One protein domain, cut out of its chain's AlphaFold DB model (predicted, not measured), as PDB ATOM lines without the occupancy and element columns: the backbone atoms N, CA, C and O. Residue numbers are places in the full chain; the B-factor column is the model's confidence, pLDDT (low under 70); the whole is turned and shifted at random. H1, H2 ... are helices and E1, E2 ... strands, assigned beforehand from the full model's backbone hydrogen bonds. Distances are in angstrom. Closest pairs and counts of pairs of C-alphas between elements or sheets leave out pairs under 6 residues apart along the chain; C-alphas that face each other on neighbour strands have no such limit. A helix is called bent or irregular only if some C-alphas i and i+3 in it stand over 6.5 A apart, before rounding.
ATOM      1  N   GLU A 152     128.982 124.339 135.516       90.44
ATOM      2  CA  GLU A 152     128.114 125.442 135.939       90.44
ATOM      3  C   GLU A 152     128.030 125.560 137.468       90.44
ATOM      4  O   GLU A 152     128.051 126.673 137.989       90.44
ATOM      5  N   LYS A 153     128.004 124.442 138.207       91.38
ATOM      6  CA  LYS A 153     128.064 124.476 139.678       91.38
ATOM      7  C   LYS A 153     129.382 125.056 140.183       91.38
ATOM      8  O   LYS A 153     129.350 125.944 141.031       91.38
ATOM      9  N   THR A 154     130.513 124.636 139.616       90.94
ATOM     10  CA  THR A 154     131.826 125.198 139.963       90.94
ATOM     11  C   THR A 154     131.871 126.708 139.708       90.94
ATOM     12  O   THR A 154     132.337 127.466 140.560       90.94
ATOM     13  N   LEU A 155     131.350 127.177 138.569       92.31
ATOM     14  CA  LEU A 155     131.289 128.609 138.260       92.31
ATOM     15  C   LEU A 155     130.399 129.378 139.242       92.31
ATOM     16  O   LEU A 155     130.804 130.434 139.726       92.31
ATOM     17  N   ALA A 156     129.219 128.844 139.572       92.06
ATOM     18  CA  ALA A 156     128.324 129.435 140.564       92.06
ATOM     19  C   ALA A 156     128.994 129.547 141.943       92.06
ATOM     20  O   ALA A 156     128.877 130.578 142.606       92.06
ATOM     21  N   HIS A 157     129.745 128.522 142.353       91.31
ATOM     22  CA  HIS A 157     130.494 128.538 143.605       91.31
ATOM     23  C   HIS A 157     131.573 129.628 143.615       91.31
ATOM     24  O   HIS A 157     131.639 130.434 144.544       91.31
ATOM     25  N   ILE A 158     132.380 129.708 142.552       91.62
ATOM     26  CA  ILE A 158     133.421 130.736 142.410       91.62
ATOM     27  C   ILE A 158     132.806 132.138 142.405       91.62
ATOM     28  O   ILE A 158     133.322 133.032 143.074       91.62
ATOM     29  N   LEU A 159     131.679 132.336 141.717       93.56
ATOM     30  CA  LEU A 159     130.952 133.605 141.751       93.56
ATOM     31  C   LEU A 159     130.490 133.956 143.169       93.56
ATOM     32  O   LEU A 159     130.606 135.109 143.581       93.56
ATOM     33  N   GLY A 160     130.006 132.968 143.926       92.38
ATOM     34  CA  GLY A 160     129.647 133.121 145.335       92.38
ATOM     35  C   GLY A 160     130.830 133.570 146.197       92.38
ATOM     36  O   GLY A 160     130.696 134.525 146.963       92.38
ATOM     37  N   ILE A 161     132.004 132.952 146.018       90.38
ATOM     38  CA  ILE A 161     133.249 133.361 146.692       90.38
ATOM     39  C   ILE A 161     133.620 134.799 146.318       90.38
ATOM     40  O   ILE A 161     133.927 135.598 147.201       90.38
ATOM     41  N   ILE A 162     133.574 135.154 145.031       91.75
ATOM     42  CA  ILE A 162     133.908 136.506 144.561       91.75
ATOM     43  C   ILE A 162     132.961 137.536 145.176       91.75
ATOM     44  O   ILE A 162     133.427 138.537 145.710       91.75
ATOM     45  N   LYS A 163     131.645 137.284 145.155       90.81
ATOM     46  CA  LYS A 163     130.642 138.165 145.770       90.81
ATOM     47  C   LYS A 163     130.904 138.339 147.263       90.81
ATOM     48  O   LYS A 163     130.943 139.468 147.739       90.81
ATOM     49  N   LYS A 164     131.147 137.246 147.991       87.31
ATOM     50  CA  LYS A 164     131.468 137.290 149.422       87.31
ATOM     51  C   LYS A 164     132.728 138.117 149.692       87.31
ATOM     52  O   LYS A 164     132.680 139.060 150.476       87.31
ATOM     53  N   ASN A 165     133.818 137.831 148.984       84.75
ATOM     54  CA  ASN A 165     135.075 138.563 149.126       84.75
ATOM     55  C   ASN A 165     134.927 140.041 148.740       84.75
ATOM     56  O   ASN A 165     135.573 140.893 149.343       84.75
ATOM     57  N   PHE A 166     134.092 140.357 147.750       85.69
ATOM     58  CA  PHE A 166     133.812 141.731 147.347       85.69
ATOM     59  C   PHE A 166     133.055 142.504 148.432       85.69
ATOM     60  O   PHE A 166     133.368 143.668 148.672       85.69
ATOM     61  N   ARG A 167     132.116 141.860 149.134       80.62
ATOM     62  CA  ARG A 167     131.427 142.443 150.298       80.62
ATOM     63  C   ARG A 167     132.369 142.634 151.482       80.62
ATOM     64  O   ARG A 167     132.396 143.705 152.074       80.62
ATOM     65  N   GLU A 168     133.184 141.627 151.788       75.19
ATOM     66  CA  GLU A 168     134.103 141.658 152.934       75.19
ATOM     67  C   GLU A 168     135.264 142.646 152.752       75.19
ATOM     68  O   GLU A 168     135.664 143.299 153.714       75.19
ATOM     69  N   ASN A 169     135.800 142.773 151.533       72.69
ATOM     70  CA  ASN A 169     136.959 143.627 151.242       72.69
ATOM     71  C   ASN A 169     136.588 144.966 150.589       72.69
ATOM     72  O   ASN A 169     137.450 145.825 150.400       72.69
ATOM     73  N   GLY A 170     135.338 145.122 150.151       71.81
ATOM     74  CA  GLY A 170     134.824 146.293 149.440       71.81
ATOM     75  C   GLY A 170     135.410 146.556 148.054       71.81
ATOM     76  O   GLY A 170     135.008 147.536 147.427       71.81
ATOM     77  N   ILE A 171     136.342 145.724 147.580       77.12
ATOM     78  CA  ILE A 171     137.028 145.855 146.289       77.12
ATOM     79  C   ILE A 171     137.057 144.526 145.540       77.12
ATOM     80  O   ILE A 171     137.162 143.461 146.150       77.12
ATOM     81  N   LEU A 172     137.010 144.595 144.209       86.06
ATOM     82  CA  LEU A 172     137.323 143.456 143.353       86.06
ATOM     83  C   LEU A 172     138.828 143.449 143.050       86.06
ATOM     84  O   LEU A 172     139.302 144.328 142.327       86.06
ATOM     85  N   PRO A 173     139.604 142.483 143.575       84.31
ATOM     86  CA  PRO A 173     141.006 142.350 143.201       84.31
ATOM     87  C   PRO A 173     141.133 141.923 141.732       84.31
ATOM     88  O   PRO A 173     140.222 141.315 141.166       84.31
ATOM     89  N   GLU A 174     142.296 142.173 141.129       85.31
ATOM     90  CA  GLU A 174     142.582 141.840 139.722       85.31
ATOM     91  C   GLU A 174     142.301 140.363 139.401       85.31
ATOM     92  O   GLU A 174     141.652 140.052 138.402       85.31
ATOM     93  N   ARG A 175     142.658 139.462 140.327       87.81
ATOM     94  CA  ARG A 175     142.327 138.033 140.249       87.81
ATOM     95  C   ARG A 175     140.826 137.778 140.067       87.81
ATOM     96  O   ARG A 175     140.432 136.953 139.246       87.81
ATOM     97  N   SER A 176     139.980 138.489 140.814       90.50
ATOM     98  CA  SER A 176     138.520 138.355 140.713       90.50
ATOM     99  C   SER A 176     137.985 138.932 139.408       90.50
ATOM    100  O   SER A 176     137.116 138.315 138.804       90.50
ATOM    101  N   LEU A 177     138.528 140.057 138.929       90.19
ATOM    102  CA  LEU A 177     138.147 140.626 137.630       90.19
ATOM    103  C   LEU A 177     138.421 139.637 136.490       90.19
ATOM    104  O   LEU A 177     137.553 139.411 135.651       90.19
ATOM    105  N   LYS A 178     139.582 138.974 136.504       88.62
ATOM    106  CA  LYS A 178     139.929 137.946 135.515       88.62
ATOM    107  C   LYS A 178     139.047 136.702 135.591       88.62
ATOM    108  O   LYS A 178     138.661 136.166 134.556       88.62
ATOM    109  N   LEU A 179     138.675 136.257 136.789       91.19
ATOM    110  CA  LEU A 179     137.700 135.173 136.929       91.19
ATOM    111  C   LEU A 179     136.328 135.594 136.388       91.19
ATOM    112  O   LEU A 179     135.719 134.843 135.633       91.19
ATOM    113  N   LEU A 180     135.872 136.813 136.690       93.31
ATOM    114  CA  LEU A 180     134.621 137.347 136.151       93.31
ATOM    115  C   LEU A 180     134.641 137.436 134.619       93.31
ATOM    116  O   LEU A 180     133.618 137.137 134.017       93.31
ATOM    117  N   GLU A 181     135.773 137.748 133.973       90.31
ATOM    118  CA  GLU A 181     135.905 137.686 132.502       90.31
ATOM    119  C   GLU A 181     135.590 136.278 131.956       90.31
ATOM    120  O   GLU A 181     134.885 136.148 130.953       90.31
ATOM    121  N   ILE A 182     136.061 135.220 132.633       88.88
ATOM    122  CA  ILE A 182     135.773 133.824 132.259       88.88
ATOM    123  C   ILE A 182     134.281 133.521 132.441       88.88
ATOM    124  O   ILE A 182     133.654 132.965 131.539       88.88
ATOM    125  N   LEU A 183     133.694 133.916 133.576       91.75
ATOM    126  CA  LEU A 183     132.264 133.720 133.838       91.75
ATOM    127  C   LEU A 183     131.385 134.521 132.863       91.75
ATOM    128  O   LEU A 183     130.331 134.043 132.455       91.75
ATOM    129  N   PHE A 184     131.818 135.711 132.444       90.94
ATOM    130  CA  PHE A 184     131.073 136.579 131.528       90.94
ATOM    131  C   PHE A 184     130.948 135.995 130.114       90.94
ATOM    132  O   PHE A 184     130.049 136.372 129.361       90.94
ATOM    133  N   ALA A 185     131.821 135.054 129.743       87.25
ATOM    134  CA  ALA A 185     131.710 134.316 128.488       87.25
ATOM    135  C   ALA A 185     130.586 133.258 128.508       87.25
ATOM    136  O   ALA A 185     130.165 132.783 127.448       87.25
ATOM    137  N   GLU A 186     130.086 132.883 129.690       88.19
ATOM    138  CA  GLU A 186     129.071 131.848 129.879       88.19
ATOM    139  C   GLU A 186     127.677 132.468 130.020       88.19
ATOM    140  O   GLU A 186     127.390 133.200 130.967       88.19
ATOM    141  N   LYS A 187     126.767 132.130 129.094       85.88
ATOM    142  CA  LYS A 187     125.439 132.766 128.965       85.88
ATOM    143  C   LYS A 187     124.625 132.808 130.263       85.88
ATOM    144  O   LYS A 187     123.939 133.795 130.502       85.88
ATOM    145  N   ASN A 188     124.713 131.765 131.087       88.38
ATOM    146  CA  ASN A 188     123.934 131.648 132.322       88.38
ATOM    147  C   ASN A 188     124.401 132.619 133.423       88.38
ATOM    148  O   ASN A 188     123.629 132.910 134.329       88.38
ATOM    149  N   PHE A 189     125.627 133.144 133.335       91.50
ATOM    150  CA  PHE A 189     126.232 133.998 134.363       91.50
ATOM    151  C   PHE A 189     126.359 135.466 133.943       91.50
ATOM    152  O   PHE A 189     126.641 136.311 134.790       91.50
ATOM    153  N   VAL A 190     126.116 135.790 132.667       91.69
ATOM    154  CA  VAL A 190     126.269 137.147 132.104       91.69
ATOM    155  C   VAL A 190     125.570 138.206 132.952       91.69
ATOM    156  O   VAL A 190     126.173 139.233 133.253       91.69
ATOM    157  N   ALA A 191     124.322 137.954 133.360       91.31
ATOM    158  CA  ALA A 191     123.547 138.914 134.138       91.31
ATOM    159  C   ALA A 191     124.161 139.167 135.519       91.31
ATOM    160  O   ALA A 191     124.418 140.313 135.881       91.31
ATOM    161  N   GLU A 192     124.456 138.106 136.272       92.38
ATOM    162  CA  GLU A 192     125.033 138.242 137.611       92.38
ATOM    163  C   GLU A 192     126.426 138.877 137.587       92.38
ATOM    164  O   GLU A 192     126.737 139.706 138.441       92.38
ATOM    165  N   VAL A 193     127.256 138.520 136.605       94.12
ATOM    166  CA  VAL A 193     128.585 139.116 136.435       94.12
ATOM    167  C   VAL A 193     128.472 140.596 136.069       94.12
ATOM    168  O   VAL A 193     129.197 141.413 136.633       94.12
ATOM    169  N   ALA A 194     127.540 140.960 135.180       93.75
ATOM    170  CA  ALA A 194     127.290 142.356 134.834       93.75
ATOM    171  C   ALA A 194     126.883 143.182 136.061       93.75
ATOM    172  O   ALA A 194     127.407 144.277 136.228       93.75
ATOM    173  N   PHE A 195     126.030 142.652 136.948       94.31
ATOM    174  CA  PHE A 195     125.678 143.331 138.200       94.31
ATOM    175  C   PHE A 195     126.882 143.528 139.124       94.31
ATOM    176  O   PHE A 195     127.061 144.622 139.647       94.31
ATOM    177  N   VAL A 196     127.733 142.511 139.300       93.69
ATOM    178  CA  VAL A 196     128.931 142.618 140.155       93.69
ATOM    179  C   VAL A 196     129.918 143.655 139.606       93.69
ATOM    180  O   VAL A 196     130.447 144.472 140.361       93.69
ATOM    181  N   LEU A 197     130.152 143.656 138.291       93.44
ATOM    182  CA  LEU A 197     131.028 144.633 137.644       93.44
ATOM    183  C   LEU A 197     130.429 146.046 137.675       93.44
ATOM    184  O   LEU A 197     131.145 146.998 137.978       93.44
ATOM    185  N   ALA A 198     129.124 146.184 137.425       94.00
ATOM    186  CA  ALA A 198     128.415 147.457 137.522       94.00
ATOM    187  C   ALA A 198     128.484 148.025 138.941       94.00
ATOM    188  O   ALA A 198     128.774 149.204 139.109       94.00
ATOM    189  N   GLU A 199     128.282 147.190 139.960       92.69
ATOM    190  CA  GLU A 199     128.403 147.603 141.354       92.69
ATOM    191  C   GLU A 199     129.824 148.094 141.670       92.69
ATOM    192  O   GLU A 199     129.993 149.127 142.318       92.69
ATOM    193  N   ASN A 200     130.856 147.397 141.188       91.31
ATOM    194  CA  ASN A 200     132.239 147.836 141.357       91.31
ATOM    195  C   ASN A 200     132.492 149.207 140.721       91.31
ATOM    196  O   ASN A 200     133.109 150.063 141.349       91.31
ATOM    197  N   GLU A 201     131.992 149.449 139.510       91.69
ATOM    198  CA  GLU A 201     132.100 150.756 138.855       91.69
ATOM    199  C   GLU A 201     131.293 151.835 139.594       91.69
ATOM    200  O   GLU A 201     131.812 152.923 139.840       91.69
ATOM    201  N   TYR A 202     130.076 151.510 140.042       92.12
ATOM    202  CA  TYR A 202     129.220 152.410 140.815       92.12
ATOM    203  C   TYR A 202     129.928 152.905 142.074       92.12
ATOM    204  O   TYR A 202     129.968 154.106 142.317       92.12
ATOM    205  N   ARG A 203     130.575 152.012 142.835       89.94
ATOM    206  CA  ARG A 203     131.274 152.360 144.084       89.94
ATOM    207  C   ARG A 203     132.347 153.437 143.927       89.94
ATOM    208  O   ARG A 203     132.644 154.099 144.916       89.94
ATOM    209  N   HIS A 204     132.899 153.662 142.733       89.00
ATOM    210  CA  HIS A 204     133.868 154.741 142.492       89.00
ATOM    211  C   HIS A 204     133.222 156.136 142.441       89.00
ATOM    212  O   HIS A 204     133.941 157.130 142.518       89.00
ATOM    213  N   MET A 205     131.891 156.224 142.322       90.88
ATOM    214  CA  MET A 205     131.124 157.477 142.240       90.88
ATOM    215  C   MET A 205     131.570 158.401 141.094       90.88
ATOM    216  O   MET A 205     131.518 159.621 141.203       90.88
ATOM    217  N   ASP A 206     132.000 157.805 139.980       90.31
ATOM    218  CA  ASP A 206     132.250 158.494 138.712       90.31
ATOM    219  C   ASP A 206     131.143 158.105 137.726       90.31
ATOM    220  O   ASP A 206     131.186 157.042 137.096       90.31
ATOM    221  N   GLU A 207     130.130 158.966 137.602       88.12
ATOM    222  CA  GLU A 207     128.988 158.748 136.706       88.12
ATOM    223  C   GLU A 207     129.438 158.541 135.254       88.12
ATOM    224  O   GLU A 207     128.943 157.655 134.555       88.12
ATOM    225  N   GLY A 208     130.431 159.310 134.796       90.06
ATOM    226  CA  GLY A 208     130.942 159.215 133.432       90.06
ATOM    227  C   GLY A 208     131.634 157.880 133.163       90.06
ATOM    228  O   GLY A 208     131.549 157.338 132.059       90.06
ATOM    229  N   ARG A 209     132.333 157.323 134.151       91.62
ATOM    230  CA  ARG A 209     132.920 155.980 134.070       91.62
ATOM    231  C   ARG A 209     131.845 154.889 134.129       91.62
ATOM    232  O   ARG A 209     131.867 154.006 133.272       91.62
ATOM    233  N   TYR A 210     130.874 155.002 135.034       94.31
ATOM    234  CA  TYR A 210     129.775 154.042 135.170       94.31
ATOM    235  C   TYR A 210     128.941 153.924 133.886       94.31
ATOM    236  O   TYR A 210     128.801 152.834 133.333       94.31
ATOM    237  N   TYR A 211     128.441 155.038 133.341       94.50
ATOM    238  CA  TYR A 211     127.598 154.987 132.143       94.50
ATOM    239  C   TYR A 211     128.372 154.552 130.893       94.50
ATOM    240  O   TYR A 211     127.812 153.865 130.041       94.50
ATOM    241  N   ARG A 212     129.678 154.853 130.794       95.25
ATOM    242  CA  ARG A 212     130.536 154.282 129.737       95.25
ATOM    243  C   ARG A 212     130.658 152.766 129.857       95.25
ATOM    244  O   ARG A 212     130.647 152.083 128.836       95.25
ATOM    245  N   PHE A 213     130.766 152.242 131.078       94.88
ATOM    246  CA  PHE A 213     130.761 150.802 131.312       94.88
ATOM    247  C   PHE A 213     129.418 150.176 130.910       94.88
ATOM    248  O   PHE A 213     129.418 149.225 130.130       94.88
ATOM    249  N   VAL A 214     128.286 150.737 131.348       94.56
ATOM    250  CA  VAL A 214     126.948 150.231 130.981       94.56
ATOM    251  C   VAL A 214     126.750 150.244 129.464       94.56
ATOM    252  O   VAL A 214     126.288 149.258 128.893       94.56
ATOM    253  N   GLU A 215     127.179 151.308 128.785       93.00
ATOM    254  CA  GLU A 215     127.118 151.390 127.324       93.00
ATOM    255  C   GLU A 215     128.026 150.350 126.650       93.00
ATOM    256  O   GLU A 215     127.657 149.762 125.633       93.00
ATOM    257  N   SER A 216     129.184 150.039 127.243       93.06
ATOM    258  CA  SER A 216     130.075 148.994 126.728       93.06
ATOM    259  C   SER A 216     129.443 147.593 126.748       93.06
ATOM    260  O   SER A 216     129.769 146.761 125.898       93.06
ATOM    261  N   LEU A 217     128.489 147.337 127.652       91.62
ATOM    262  CA  LEU A 217     127.782 146.056 127.725       91.62
ATOM    263  C   LEU A 217     126.881 145.818 126.505       91.62
ATOM    264  O   LEU A 217     126.678 144.663 126.134       91.62
ATOM    265  N   ARG A 218     126.416 146.881 125.827       90.25
ATOM    266  CA  ARG A 218     125.604 146.773 124.599       90.25
ATOM    267  C   ARG A 218     126.335 146.074 123.457       90.25
ATOM    268  O   ARG A 218     125.699 145.488 122.586       90.25
ATOM    269  N   TYR A 219     127.668 146.106 123.454       87.69
ATOM    270  CA  TYR A 219     128.469 145.425 122.436       87.69
ATOM    271  C   TYR A 219     128.553 143.907 122.654       87.69
ATOM    272  O   TYR A 219     128.993 143.193 121.752       87.69
ATOM    273  N   ASN A 220     128.142 143.392 123.820       85.75
ATOM    274  CA  ASN A 220     128.105 141.958 124.074       85.75
ATOM    275  C   ASN A 220     126.728 141.380 123.686       85.75
ATOM    276  O   ASN A 220     125.737 141.667 124.354       85.75
ATOM    277  N   PRO A 221     126.648 140.487 122.679       84.31
ATOM    278  CA  PRO A 221     125.379 139.927 122.211       84.31
ATOM    279  C   PRO A 221     124.667 139.030 123.238       84.31
ATOM    280  O   PRO A 221     123.517 138.657 123.023       84.31
ATOM    281  N   SER A 222     125.342 138.634 124.321       86.75
ATOM    282  CA  SER A 222     124.750 137.813 125.386       86.75
ATOM    283  C   SER A 222     124.036 138.644 126.459       86.75
ATOM    284  O   SER A 222     123.361 138.072 127.311       86.75
ATOM    285  N   VAL A 223     124.181 139.973 126.434       89.50
ATOM    286  CA  VAL A 223     123.532 140.905 127.363       89.50
ATOM    287  C   VAL A 223     122.167 141.302 126.796       89.50
ATOM    288  O   VAL A 223     122.065 141.775 125.669       89.50
ATOM    289  N   SER A 224     121.100 141.111 127.572       89.44
ATOM    290  CA  SER A 224     119.748 141.526 127.176       89.44
ATOM    291  C   SER A 224     119.524 143.026 127.379       89.44
ATOM    292  O   SER A 224     119.946 143.562 128.401       89.44
ATOM    293  N   GLU A 225     118.745 143.674 126.509       89.50
ATOM    294  CA  GLU A 225     118.353 145.088 126.677       89.50
ATOM    295  C   GLU A 225     117.660 145.370 128.019       89.50
ATOM    296  O   GLU A 225     117.992 146.343 128.685       89.50
ATOM    297  N   GLY A 226     116.798 144.464 128.499       90.31
ATOM    298  CA  GLY A 226     116.147 144.628 129.807       90.31
ATOM    299  C   GLY A 226     117.119 144.667 130.997       90.31
ATOM    300  O   GLY A 226     116.823 145.286 132.012       90.31
ATOM    301  N   LEU A 227     118.302 144.050 130.874       92.06
ATOM    302  CA  LEU A 227     119.360 144.152 131.887       92.06
ATOM    303  C   LEU A 227     120.029 145.529 131.836       92.06
ATOM    304  O   LEU A 227     120.300 146.124 132.874       92.06
ATOM    305  N   ILE A 228     120.265 146.055 130.633       92.69
ATOM    306  CA  ILE A 228     120.837 147.392 130.452       92.69
ATOM    307  C   ILE A 228     119.886 148.456 131.004       92.69
ATOM    308  O   ILE A 228     120.345 149.362 131.689       92.69
ATOM    309  N   GLU A 229     118.576 148.326 130.767       92.38
ATOM    310  CA  GLU A 229     117.552 149.219 131.330       92.38
ATOM    311  C   GLU A 229     117.572 149.235 132.864       92.38
ATOM    312  O   GLU A 229     117.499 150.308 133.458       92.38
ATOM    313  N   GLN A 230     117.737 148.077 133.513       93.06
ATOM    314  CA  GLN A 230     117.894 148.013 134.972       93.06
ATOM    315  C   GLN A 230     119.169 148.736 135.430       93.06
ATOM    316  O   GLN A 230     119.130 149.537 136.362       93.06
ATOM    317  N   LEU A 231     120.291 148.520 134.737       93.62
ATOM    318  CA  LEU A 231     121.577 149.150 135.060       93.62
ATOM    319  C   LEU A 231     121.607 150.669 134.818       93.62
ATOM    320  O   LEU A 231     122.516 151.331 135.317       93.62
ATOM    321  N   GLN A 232     120.626 151.253 134.120       92.38
ATOM    322  CA  GLN A 232     120.482 152.716 134.026       92.38
ATOM    323  C   GLN A 232     120.081 153.363 135.356       92.38
ATOM    324  O   GLN A 232     120.183 154.578 135.496       92.38
ATOM    325  N   LYS A 233     119.638 152.567 136.335       90.31
ATOM    326  CA  LYS A 233     119.211 153.039 137.651       90.31
ATOM    327  C   LYS A 233     120.089 152.468 138.771       90.31
ATOM    328  O   LYS A 233     119.619 151.674 139.586       90.31
ATOM    329  N   PRO A 234     121.374 152.852 138.831       90.81
ATOM    330  CA  PRO A 234     122.323 152.249 139.762       90.81
ATOM    331  C   PRO A 234     121.949 152.434 141.236       90.81
ATOM    332  O   PRO A 234     122.162 151.525 142.032       90.81
ATOM    333  N   ASP A 235     121.369 153.579 141.606       88.12
ATOM    334  CA  ASP A 235     121.002 153.863 142.997       88.12
ATOM    335  C   ASP A 235     119.938 152.893 143.530       88.12
ATOM    336  O   ASP A 235     120.037 152.453 144.673       88.12
ATOM    337  N   GLU A 236     118.950 152.523 142.703       87.19
ATOM    338  CA  GLU A 236     117.898 151.562 143.075       87.19
ATOM    339  C   GLU A 236     118.483 150.161 143.338       87.19
ATOM    340  O   GLU A 236     117.936 149.400 144.133       87.19
ATOM    341  N   LEU A 237     119.611 149.834 142.699       89.25
ATOM    342  CA  LEU A 237     120.244 148.518 142.759       89.25
ATOM    343  C   LEU A 237     121.326 148.413 143.836       89.25
ATOM    344  O   LEU A 237     121.433 147.391 144.511       89.25
ATOM    345  N   PHE A 238     122.173 149.434 143.968       91.00
ATOM    346  CA  PHE A 238     123.458 149.297 144.658       91.00
ATOM    347  C   PHE A 238     123.603 150.178 145.898       91.00
ATOM    348  O   PHE A 238     124.446 149.876 146.742       91.00
ATOM    349  N   LEU A 239     122.795 151.234 146.053       88.81
ATOM    350  CA  LEU A 239     122.975 152.214 147.129       88.81
ATOM    351  C   LEU A 239     122.888 151.574 148.518       88.81
ATOM    352  O   LEU A 239     123.805 151.725 149.319       88.81
ATOM    353  N   VAL A 240     121.804 150.848 148.805       85.44
ATOM    354  CA  VAL A 240     121.564 150.249 150.132       85.44
ATOM    355  C   VAL A 240     122.689 149.290 150.503       85.44
ATOM    356  O   VAL A 240     123.247 149.378 151.595       85.44
ATOM    357  N   HIS A 241     123.070 148.425 149.567       84.00
ATOM    358  CA  HIS A 241     124.151 147.477 149.775       84.00
ATOM    359  C   HIS A 241     125.501 148.170 149.987       84.00
ATOM    360  O   HIS A 241     126.273 147.775 150.859       84.00
ATOM    361  N   PHE A 242     125.777 149.242 149.243       87.50
ATOM    362  CA  PHE A 242     126.998 150.010 149.445       87.50
ATOM    363  C   PHE A 242     127.011 150.699 150.816       87.50
ATOM    364  O   PHE A 242     128.031 150.651 151.502       87.50
ATOM    365  N   LEU A 243     125.880 151.266 151.254       86.94
ATOM    366  CA  LEU A 243     125.722 151.852 152.589       86.94
ATOM    367  C   LEU A 243     125.922 150.816 153.704       86.94
ATOM    368  O   LEU A 243     126.584 151.115 154.697       86.94
ATOM    369  N   GLN A 244     125.403 149.596 153.548       82.56
ATOM    370  CA  GLN A 244     125.631 148.492 154.489       82.56
ATOM    371  C   GLN A 244     127.126 148.155 154.604       82.56
ATOM    372  O   GLN A 244     127.663 148.103 155.712       82.56
ATOM    373  N   ASP A 245     127.821 148.033 153.472       82.38
ATOM    374  CA  ASP A 245     129.251 147.714 153.449       82.38
ATOM    375  C   ASP A 245     130.083 148.837 154.105       82.38
ATOM    376  O   ASP A 245     130.904 148.588 154.996       82.38
ATOM    377  N   ILE A 246     129.830 150.107 153.756       85.12
ATOM    378  CA  ILE A 246     130.565 151.244 154.338       85.12
ATOM    379  C   ILE A 246     130.106 151.615 155.751       85.12
ATOM    380  O   ILE A 246     130.816 152.370 156.408       85.12
ATOM    381  N   SER A 247     129.004 151.086 156.277       81.75
ATOM    382  CA  SER A 247     128.560 151.342 157.660       81.75
ATOM    383  C   SER A 247     129.013 150.278 158.670       81.75
ATOM    384  O   SER A 247     128.757 150.408 159.867       81.75
ATOM    385  N   ASN A 248     129.743 149.245 158.236       77.31
ATOM    386  CA  ASN A 248     130.283 148.214 159.126       77.31
ATOM    387  C   ASN A 248     131.586 148.658 159.843       77.31
ATOM    388  O   ASN A 248     132.657 148.560 159.242       77.31
ATOM    389  N   PRO A 249     131.587 149.077 161.120       70.69
ATOM    390  CA  PRO A 249     132.795 149.596 161.778       70.69
ATOM    391  C   PRO A 249     133.947 148.581 161.853       70.69
ATOM    392  O   PRO A 249     135.100 148.994 161.906       70.69
ATOM    393  N   ASN A 250     133.645 147.280 161.784       67.81
ATOM    394  CA  ASN A 250     134.637 146.204 161.849       67.81
ATOM    395  C   ASN A 250     135.321 145.960 160.495       67.81
ATOM    396  O   ASN A 250     136.352 145.292 160.427       67.81
ATOM    397  N   ALA A 251     134.765 146.501 159.408       67.12
ATOM    398  CA  ALA A 251     135.414 146.507 158.108       67.12
ATOM    399  C   ALA A 251     136.575 147.517 158.140       67.12
ATOM    400  O   ALA A 251     136.370 148.731 158.073       67.12
ATOM    401  N   LEU A 252     137.795 146.999 158.291       54.31
ATOM    402  CA  LEU A 252     139.040 147.761 158.463       54.31
ATOM    403  C   LEU A 252     139.668 148.250 157.149       54.31
ATOM    404  O   LEU A 252     140.761 148.819 157.162       54.31
ATOM    405  N   TYR A 253     139.034 148.026 156.000       58.75
ATOM    406  CA  TYR A 253     139.672 148.339 154.732       58.75
ATOM    407  C   TYR A 253     139.547 149.833 154.400       58.75
ATOM    408  O   TYR A 253     138.503 150.343 154.015       58.75
ATOM    409  N   MET A 254     140.660 150.553 154.511       60.25
ATOM    410  CA  MET A 254     140.860 151.838 153.838       60.25
ATOM    411  C   MET A 254     141.444 151.538 152.461       60.25
ATOM    412  O   MET A 254     142.645 151.674 152.228       60.25
ATOM    413  N   THR A 255     140.615 151.001 151.567       70.31
ATOM    414  CA  THR A 255     141.075 150.636 150.226       70.31
ATOM    415  C   THR A 255     141.324 151.875 149.381       70.31
ATOM    416  O   THR A 255     140.680 152.912 149.546       70.31
ATOM    417  N   LYS A 256     142.232 151.741 148.409       75.12
ATOM    418  CA  LYS A 256     142.445 152.753 147.368       75.12
ATOM    419  C   LYS A 256     141.120 153.165 146.707       75.12
ATOM    420  O   LYS A 256     140.909 154.346 146.482       75.12
ATOM    421  N   SER A 257     140.213 152.206 146.498       78.12
ATOM    422  CA  SER A 257     138.879 152.457 145.946       78.12
ATOM    423  C   SER A 257     138.048 153.400 146.823       78.12
ATOM    424  O   SER A 257     137.575 154.400 146.307       78.12
ATOM    425  N   LEU A 258     137.945 153.182 148.143       84.81
ATOM    426  CA  LEU A 258     137.192 154.098 149.018       84.81
ATOM    427  C   LEU A 258     137.804 155.504 149.083       84.81
ATOM    428  O   LEU A 258     137.071 156.485 149.204       84.81
ATOM    429  N   ILE A 259     139.135 155.611 149.011       87.06
ATOM    430  CA  ILE A 259     139.827 156.908 148.943       87.06
ATOM    431  C   ILE A 259     139.478 157.624 147.634       87.06
ATOM    432  O   ILE A 259     139.178 158.817 147.652       87.06
ATOM    433  N   GLU A 260     139.494 156.904 146.511       87.00
ATOM    434  CA  GLU A 260     139.074 157.428 145.208       87.00
ATOM    435  C   GLU A 260     137.607 157.873 145.249       87.00
ATOM    436  O   GLU A 260     137.321 159.011 144.891       87.00
ATOM    437  N   THR A 261     136.698 157.053 145.789       90.06
ATOM    438  CA  THR A 261     135.284 157.406 145.986       90.06
ATOM    439  C   THR A 261     135.122 158.692 146.789       90.06
ATOM    440  O   THR A 261     134.397 159.600 146.384       90.06
ATOM    441  N   TYR A 262     135.809 158.787 147.930       91.81
ATOM    442  CA  TYR A 262     135.775 159.969 148.787       91.81
ATOM    443  C   TYR A 262     136.268 161.215 148.050       91.81
ATOM    444  O   TYR A 262     135.649 162.275 148.132       91.81
ATOM    445  N   THR A 263     137.359 161.074 147.298       90.75
ATOM    446  CA  THR A 263     137.964 162.167 146.532       90.75
ATOM    447  C   THR A 263     137.029 162.631 145.417       90.75
ATOM    448  O   THR A 263     136.738 163.821 145.342       90.75
ATOM    449  N   ASN A 264     136.474 161.706 144.629       91.19
ATOM    450  CA  ASN A 264     135.548 162.005 143.534       91.19
ATOM    451  C   ASN A 264     134.311 162.766 144.031       91.19
ATOM    452  O   ASN A 264     133.936 163.795 143.466       91.19
ATOM    453  N   LEU A 265     133.712 162.315 145.137       91.69
ATOM    454  CA  LEU A 265     132.583 163.012 145.752       91.69
ATOM    455  C   LEU A 265     132.996 164.392 146.289       91.69
ATOM    456  O   LEU A 265     132.313 165.384 146.046       91.69
ATOM    457  N   LYS A 266     134.140 164.504 146.972       89.75
ATOM    458  CA  LYS A 266     134.609 165.783 147.527       89.75
ATOM    459  C   LYS A 266     134.974 166.807 146.445       89.75
ATOM    460  O   LYS A 266     134.806 168.006 146.672       89.75
ATOM    461  N   GLU A 267     135.440 166.355 145.285       88.06
ATOM    462  CA  GLU A 267     135.780 167.187 144.124       88.06
ATOM    463  C   GLU A 267     134.589 167.492 143.205       88.06
ATOM    464  O   GLU A 267     134.700 168.352 142.331       88.06
ATOM    465  N   SER A 268     133.437 166.860 143.425       86.69
ATOM    466  CA  SER A 268     132.220 167.150 142.666       86.69
ATOM    467  C   SER A 268     131.630 168.503 143.064       86.69
ATOM    468  O   SER A 268     131.423 168.775 144.245       86.69
ATOM    469  N   GLU A 269     131.333 169.366 142.088       84.12
ATOM    470  CA  GLU A 269     130.768 170.705 142.341       84.12
ATOM    471  C   GLU A 269     129.381 170.629 142.997       84.12
ATOM    472  O   GLU A 269     129.056 171.395 143.911       84.12
ATOM    473  N   ARG A 270     128.568 169.673 142.543       86.00
ATOM    474  CA  ARG A 270     127.240 169.383 143.077       86.00
ATOM    475  C   ARG A 270     127.160 167.930 143.495       86.00
ATOM    476  O   ARG A 270     127.745 167.070 142.848       86.00
ATOM    477  N   LEU A 271     126.407 167.690 144.558       88.31
ATOM    478  CA  LEU A 271     126.151 166.365 145.100       88.31
ATOM    479  C   LEU A 271     124.650 166.128 145.126       88.31
ATOM    480  O   LEU A 271     123.898 166.986 145.588       88.31
ATOM    481  N   THR A 272     124.205 164.960 144.678       89.94
ATOM    482  CA  THR A 272     122.840 164.510 144.979       89.94
ATOM    483  C   THR A 272     122.704 164.224 146.477       89.94
ATOM    484  O   THR A 272     123.701 163.996 147.174       89.94
ATOM    485  N   LEU A 273     121.481 164.200 147.013       88.69
ATOM    486  CA  LEU A 273     121.270 163.800 148.411       88.69
ATOM    487  C   LEU A 273     121.789 162.382 148.684       88.69
ATOM    488  O   LEU A 273     122.395 162.148 149.726       88.69
ATOM    489  N   ARG A 274     121.636 161.453 147.733       89.69
ATOM    490  CA  ARG A 274     122.156 160.078 147.838       89.69
ATOM    491  C   ARG A 274     123.684 160.052 147.923       89.69
ATOM    492  O   ARG A 274     124.236 159.453 148.845       89.69
ATOM    493  N   GLN A 275     124.365 160.780 147.036       91.31
ATOM    494  CA  GLN A 275     125.821 160.965 147.087       91.31
ATOM    495  C   GLN A 275     126.262 161.629 148.396       91.31
ATOM    496  O   GLN A 275     127.269 161.241 148.983       91.31
ATOM    497  N   SER A 276     125.480 162.588 148.894       91.62
ATOM    498  CA  SER A 276     125.752 163.263 150.164       91.62
ATOM    499  C   SER A 276     125.629 162.322 151.364       91.62
ATOM    500  O   SER A 276     126.428 162.416 152.292       91.62
ATOM    501  N   VAL A 277     124.677 161.381 151.345       91.69
ATOM    502  CA  VAL A 277     124.570 160.320 152.362       91.69
ATOM    503  C   VAL A 277     125.814 159.437 152.337       91.69
ATOM    504  O   VAL A 277     126.436 159.267 153.384       91.69
ATOM    505  N   ILE A 278     126.227 158.940 151.165       92.38
ATOM    506  CA  ILE A 278     127.470 158.159 151.021       92.38
ATOM    507  C   ILE A 278     128.658 158.954 151.573       92.38
ATOM    508  O   ILE A 278     129.434 158.437 152.379       92.38
ATOM    509  N   LEU A 279     128.773 160.231 151.199       93.44
ATOM    510  CA  LEU A 279     129.852 161.102 151.649       93.44
ATOM    511  C   LEU A 279     129.848 161.286 153.172       93.44
ATOM    512  O   LEU A 279     130.912 161.214 153.772       93.44
ATOM    513  N   CYS A 280     128.684 161.412 153.819       93.56
ATOM    514  CA  CYS A 280     128.576 161.437 155.282       93.56
ATOM    515  C   CYS A 280     129.176 160.178 155.935       93.56
ATOM    516  O   CYS A 280     129.956 160.300 156.881       93.56
ATOM    517  N   PHE A 281     128.854 158.979 155.430       91.38
ATOM    518  CA  PHE A 281     129.440 157.726 155.930       91.38
ATOM    519  C   PHE A 281     130.959 157.690 155.723       91.38
ATOM    520  O   PHE A 281     131.702 157.313 156.633       91.38
ATOM    521  N   LEU A 282     131.438 158.127 154.557       91.75
ATOM    522  CA  LEU A 282     132.871 158.197 154.276       91.75
ATOM    523  C   LEU A 282     133.577 159.207 155.192       91.75
ATOM    524  O   LEU A 282     134.606 158.866 155.764       91.75
ATOM    525  N   CYS A 283     133.022 160.399 155.424       92.25
ATOM    526  CA  CYS A 283     133.614 161.388 156.330       92.25
ATOM    527  C   CYS A 283     133.778 160.852 157.755       92.25
ATOM    528  O   CYS A 283     134.818 161.082 158.369       92.25
ATOM    529  N   VAL A 284     132.790 160.104 158.264       89.94
ATOM    530  CA  VAL A 284     132.897 159.432 159.569       89.94
ATOM    531  C   VAL A 284     134.070 158.447 159.571       89.94
ATOM    532  O   VAL A 284     134.860 158.451 160.513       89.94
ATOM    533  N   ARG A 285     134.241 157.648 158.508       86.56
ATOM    534  CA  ARG A 285     135.360 156.694 158.399       86.56
ATOM    535  C   ARG A 285     136.727 157.348 158.284       86.56
ATOM    536  O   ARG A 285     137.658 156.915 158.959       86.56
ATOM    537  N   PHE A 286     136.838 158.364 157.433       87.19
ATOM    538  CA  PHE A 286     138.071 159.111 157.186       87.19
ATOM    539  C   PHE A 286     138.394 160.121 158.300       87.19
ATOM    540  O   PHE A 286     139.429 160.776 158.224       87.19
ATOM    541  N   GLU A 287     137.541 160.242 159.325       86.00
ATOM    542  CA  GLU A 287     137.671 161.215 160.420       86.00
ATOM    543  C   GLU A 287     137.718 162.683 159.952       86.00
ATOM    544  O   GLU A 287     138.259 163.551 160.641       86.00
ATOM    545  N   ASP A 288     137.124 162.998 158.798       89.38
ATOM    546  CA  ASP A 288     137.014 164.380 158.314       89.38
ATOM    547  C   ASP A 288     135.806 165.065 158.974       89.38
ATOM    548  O   ASP A 288     134.787 165.356 158.343       89.38
ATOM    549  N   TRP A 289     135.901 165.265 160.295       87.12
ATOM    550  CA  TRP A 289     134.828 165.825 161.122       87.12
ATOM    551  C   TRP A 289     134.446 167.244 160.709       87.12
ATOM    552  O   TRP A 289     133.271 167.597 160.737       87.12
ATOM    553  N   THR A 290     135.428 168.042 160.287       88.31
ATOM    554  CA  THR A 290     135.202 169.411 159.815       88.31
ATOM    555  C   THR A 290     134.297 169.405 158.591       88.31
ATOM    556  O   THR A 290     133.280 170.097 158.570       88.31
ATOM    557  N   PHE A 291     134.630 168.582 157.593       90.56
ATOM    558  CA  PHE A 291     133.823 168.483 156.386       90.56
ATOM    559  C   PHE A 291     132.471 167.813 156.655       90.56
ATOM    560  O   PHE A 291     131.458 168.252 156.114       90.56
ATOM    561  N   PHE A 292     132.424 166.803 157.535       92.38
ATOM    562  CA  PHE A 292     131.167 166.195 157.976       92.38
ATOM    563  C   PHE A 292     130.214 167.238 158.565       92.38
ATOM    564  O   PHE A 292     129.060 167.299 158.157       92.38
ATOM    565  N   ASP A 293     130.681 168.076 159.493       90.19
ATOM    566  CA  ASP A 293     129.841 169.078 160.155       90.19
ATOM    567  C   ASP A 293     129.353 170.161 159.176       90.19
ATOM    568  O   ASP A 293     128.231 170.660 159.303       90.19
ATOM    569  N   GLU A 294     130.173 170.538 158.190       89.94
ATOM    570  CA  GLU A 294     129.778 171.454 157.114       89.94
ATOM    571  C   GLU A 294     128.723 170.839 156.193       89.94
ATOM    572  O   GLU A 294     127.697 171.471 155.933       89.94
ATOM    573  N   LEU A 295     128.939 169.599 155.746       91.50
ATOM    574  CA  LEU A 295     127.996 168.863 154.907       91.50
ATOM    575  C   LEU A 295     126.675 168.626 155.646       91.50
ATOM    576  O   LEU A 295     125.603 168.909 155.110       91.50
ATOM    577  N   TRP A 296     126.745 168.176 156.900       91.19
ATOM    578  CA  TRP A 296     125.589 167.863 157.735       91.19
ATOM    579  C   TRP A 296     124.654 169.061 157.889       91.19
ATOM    580  O   TRP A 296     123.443 168.912 157.724       91.19
ATOM    581  N   LYS A 297     125.194 170.269 158.111       89.44
ATOM    582  CA  LYS A 297     124.402 171.512 158.186       89.44
ATOM    583  C   LYS A 297     123.556 171.765 156.939       89.44
ATOM    584  O   LYS A 297     122.494 172.362 157.070       89.44
ATOM    585  N   LEU A 298     124.002 171.319 155.765       87.00
ATOM    586  CA  LEU A 298     123.282 171.499 154.504       87.00
ATOM    587  C   LEU A 298     122.244 170.401 154.257       87.00
ATOM    588  O   LEU A 298     121.172 170.695 153.739       87.00
ATOM    589  N   VAL A 299     122.555 169.148 154.606       89.69
ATOM    590  CA  VAL A 299     121.740 167.995 154.181       89.69
ATOM    591  C   VAL A 299     120.748 167.507 155.220       89.69
ATOM    592  O   VAL A 299     119.733 166.927 154.851       89.69
ATOM    593  N   HIS A 300     121.008 167.711 156.514       87.19
ATOM    594  CA  HIS A 300     120.228 167.047 157.560       87.19
ATOM    595  C   HIS A 300     118.728 167.372 157.492       87.19
ATOM    596  O   HIS A 300     117.916 166.478 157.714       87.19
ATOM    597  N   GLU A 301     118.334 168.602 157.158       86.88
ATOM    598  CA  GLU A 301     116.916 168.979 157.057       86.88
ATOM    599  C   GLU A 301     116.204 168.300 155.879       86.88
ATOM    600  O   GLU A 301     115.033 167.951 156.007       86.88
ATOM    601  N   ALA A 302     116.919 168.069 154.774       86.44
ATOM    602  CA  ALA A 302     116.387 167.457 153.556       86.44
ATOM    603  C   ALA A 302     116.329 165.920 153.620       86.44
ATOM    604  O   ALA A 302     115.623 165.291 152.834       86.44
ATOM    605  N   LEU A 303     117.074 165.299 154.540       87.12
ATOM    606  CA  LEU A 303     117.095 163.847 154.687       87.12
ATOM    607  C   LEU A 303     115.883 163.323 155.477       87.12
ATOM    608  O   LEU A 303     115.498 163.933 156.485       87.12
ATOM    609  N   PRO A 304     115.349 162.142 155.097       86.56
ATOM    610  CA  PRO A 304     114.399 161.405 155.921       86.56
ATOM    611  C   PRO A 304     114.931 161.199 157.338       86.56
ATOM    612  O   PRO A 304     116.141 161.064 157.561       86.56
ATOM    613  N   GLU A 305     114.027 161.156 158.312       84.50
ATOM    614  CA  GLU A 305     114.421 161.064 159.713       84.50
ATOM    615  C   GLU A 305     115.226 159.786 159.983       84.50
ATOM    616  O   GLU A 305     116.259 159.832 160.646       84.50
ATOM    617  N   GLU A 306     114.816 158.668 159.396       83.00
ATOM    618  CA  GLU A 306     115.464 157.363 159.504       83.00
ATOM    619  C   GLU A 306     116.915 157.418 159.020       83.00
ATOM    620  O   GLU A 306     117.813 156.913 159.693       83.00
ATOM    621  N   MET A 307     117.163 158.103 157.899       84.50
ATOM    622  CA  MET A 307     118.509 158.316 157.363       84.50
ATOM    623  C   MET A 307     119.361 159.164 158.302       84.50
ATOM    624  O   MET A 307     120.534 158.849 158.524       84.50
TER     625      MET A 307
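What this domain is: This is residues 152 to 307 of the 648 residues of an uncharacterized protein of Lachnospiraceae bacterium XBD2001 (UniProt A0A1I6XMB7). Picture an elongated body of helices with two halves: in one half H1 to H5 run lengthwise, alternately one way and the other, with H3 in their middle; in the other half H6, H7, H8 and H9 cross that length. H6 and H7 pack on the last residues of H3, H8 packs on both, and H9 folds back along H8 at the far end. The printed part has 156 residues, with nine named helices and one named strand in the order H1 to H7, E1, H8, H9, and is mostly helix. It is compact, with a radius of gyration of the C-alphas of 16.7 A and spans of 50 by 32 by 27 A.

Where its parts are: Find C-alpha 152 at (128.114, 125.442, 135.939); from there H1, the longest helix, runs 25.4 A to residue 169. H2 is residues 174 to 184, and H3, residues 190 to 203, spans 20.0 A to C-alpha 203 at (131.274, 152.360, 144.084). Then come H4, residues 207 to 217, H5, 225 to 231, and H6, 234 to 246. H6 is irregular: C-alphas 237 and 240 are 7.7 A apart. H7 is residues 256 to 267; E1, residues 270 to 272, pairs with no named strand. H8, residues 273 to 286, spans 19.5 A, and H9, residues 289 to 299, ends at C-alpha (121.740, 167.995, 154.181).

How they stand to each other: Start at H1: with H2 and H3 it makes an up and down bundle, three helices each running against the one before. Residues 155 to 162 of H1 only just touch H2, with 3 pairs of C-alphas within 8 A, the closest those of Ile 162 and Ser 176, 6.3 A. Look next at H3, the hub, touching five helices. Its residues 190 to 194 touch H2, closest C-alphas Phe 184 and Val 190, 4.9 A. Its residues 198 to 202 touch H4 in a hairpin, at a shallow tilt of 13 degrees, closest C-alphas Glu 201 and Tyr 210, 5.5 A. H5 only just touches H3, with C-alphas 191 and 227 closest at 7.1 A. Residues 199 to 203 of H3 touch H6 at a steep tilt of 64 degrees, closest C-alphas Glu 199 and Phe 238, 6.2 A. Arg 203 only just touches H7, its C-alpha 6.7 A from that of Thr 261. H8 touches H6, with C-alphas 243 and 278 closest at 6.7 A, and H7, with C-alphas 262 and 282 closest at 6.5 A. H8 and H9 form a hairpin at 17 degrees, closest C-alphas Cys 283 and Phe 292, 5.6 A. The helix packing is part aligned, part crossed: of 10 pairs of helices that touch, 6 stand at a shallow tilt. Every O i to N i+4 pair is within hydrogen-bond range in H1, H2, H3, H4, H5, H7 and H8; H6 has 7 of 9 and H9 6 of 7.

The domain as a whole: The two C-alphas farthest apart, Glu 152 and Lys 297, are 51.3 A apart. The printed part has no cut and no long link. Look for low confidence at residues 250 to 254, under 70; the mean pLDDT of the printed part is 87.8.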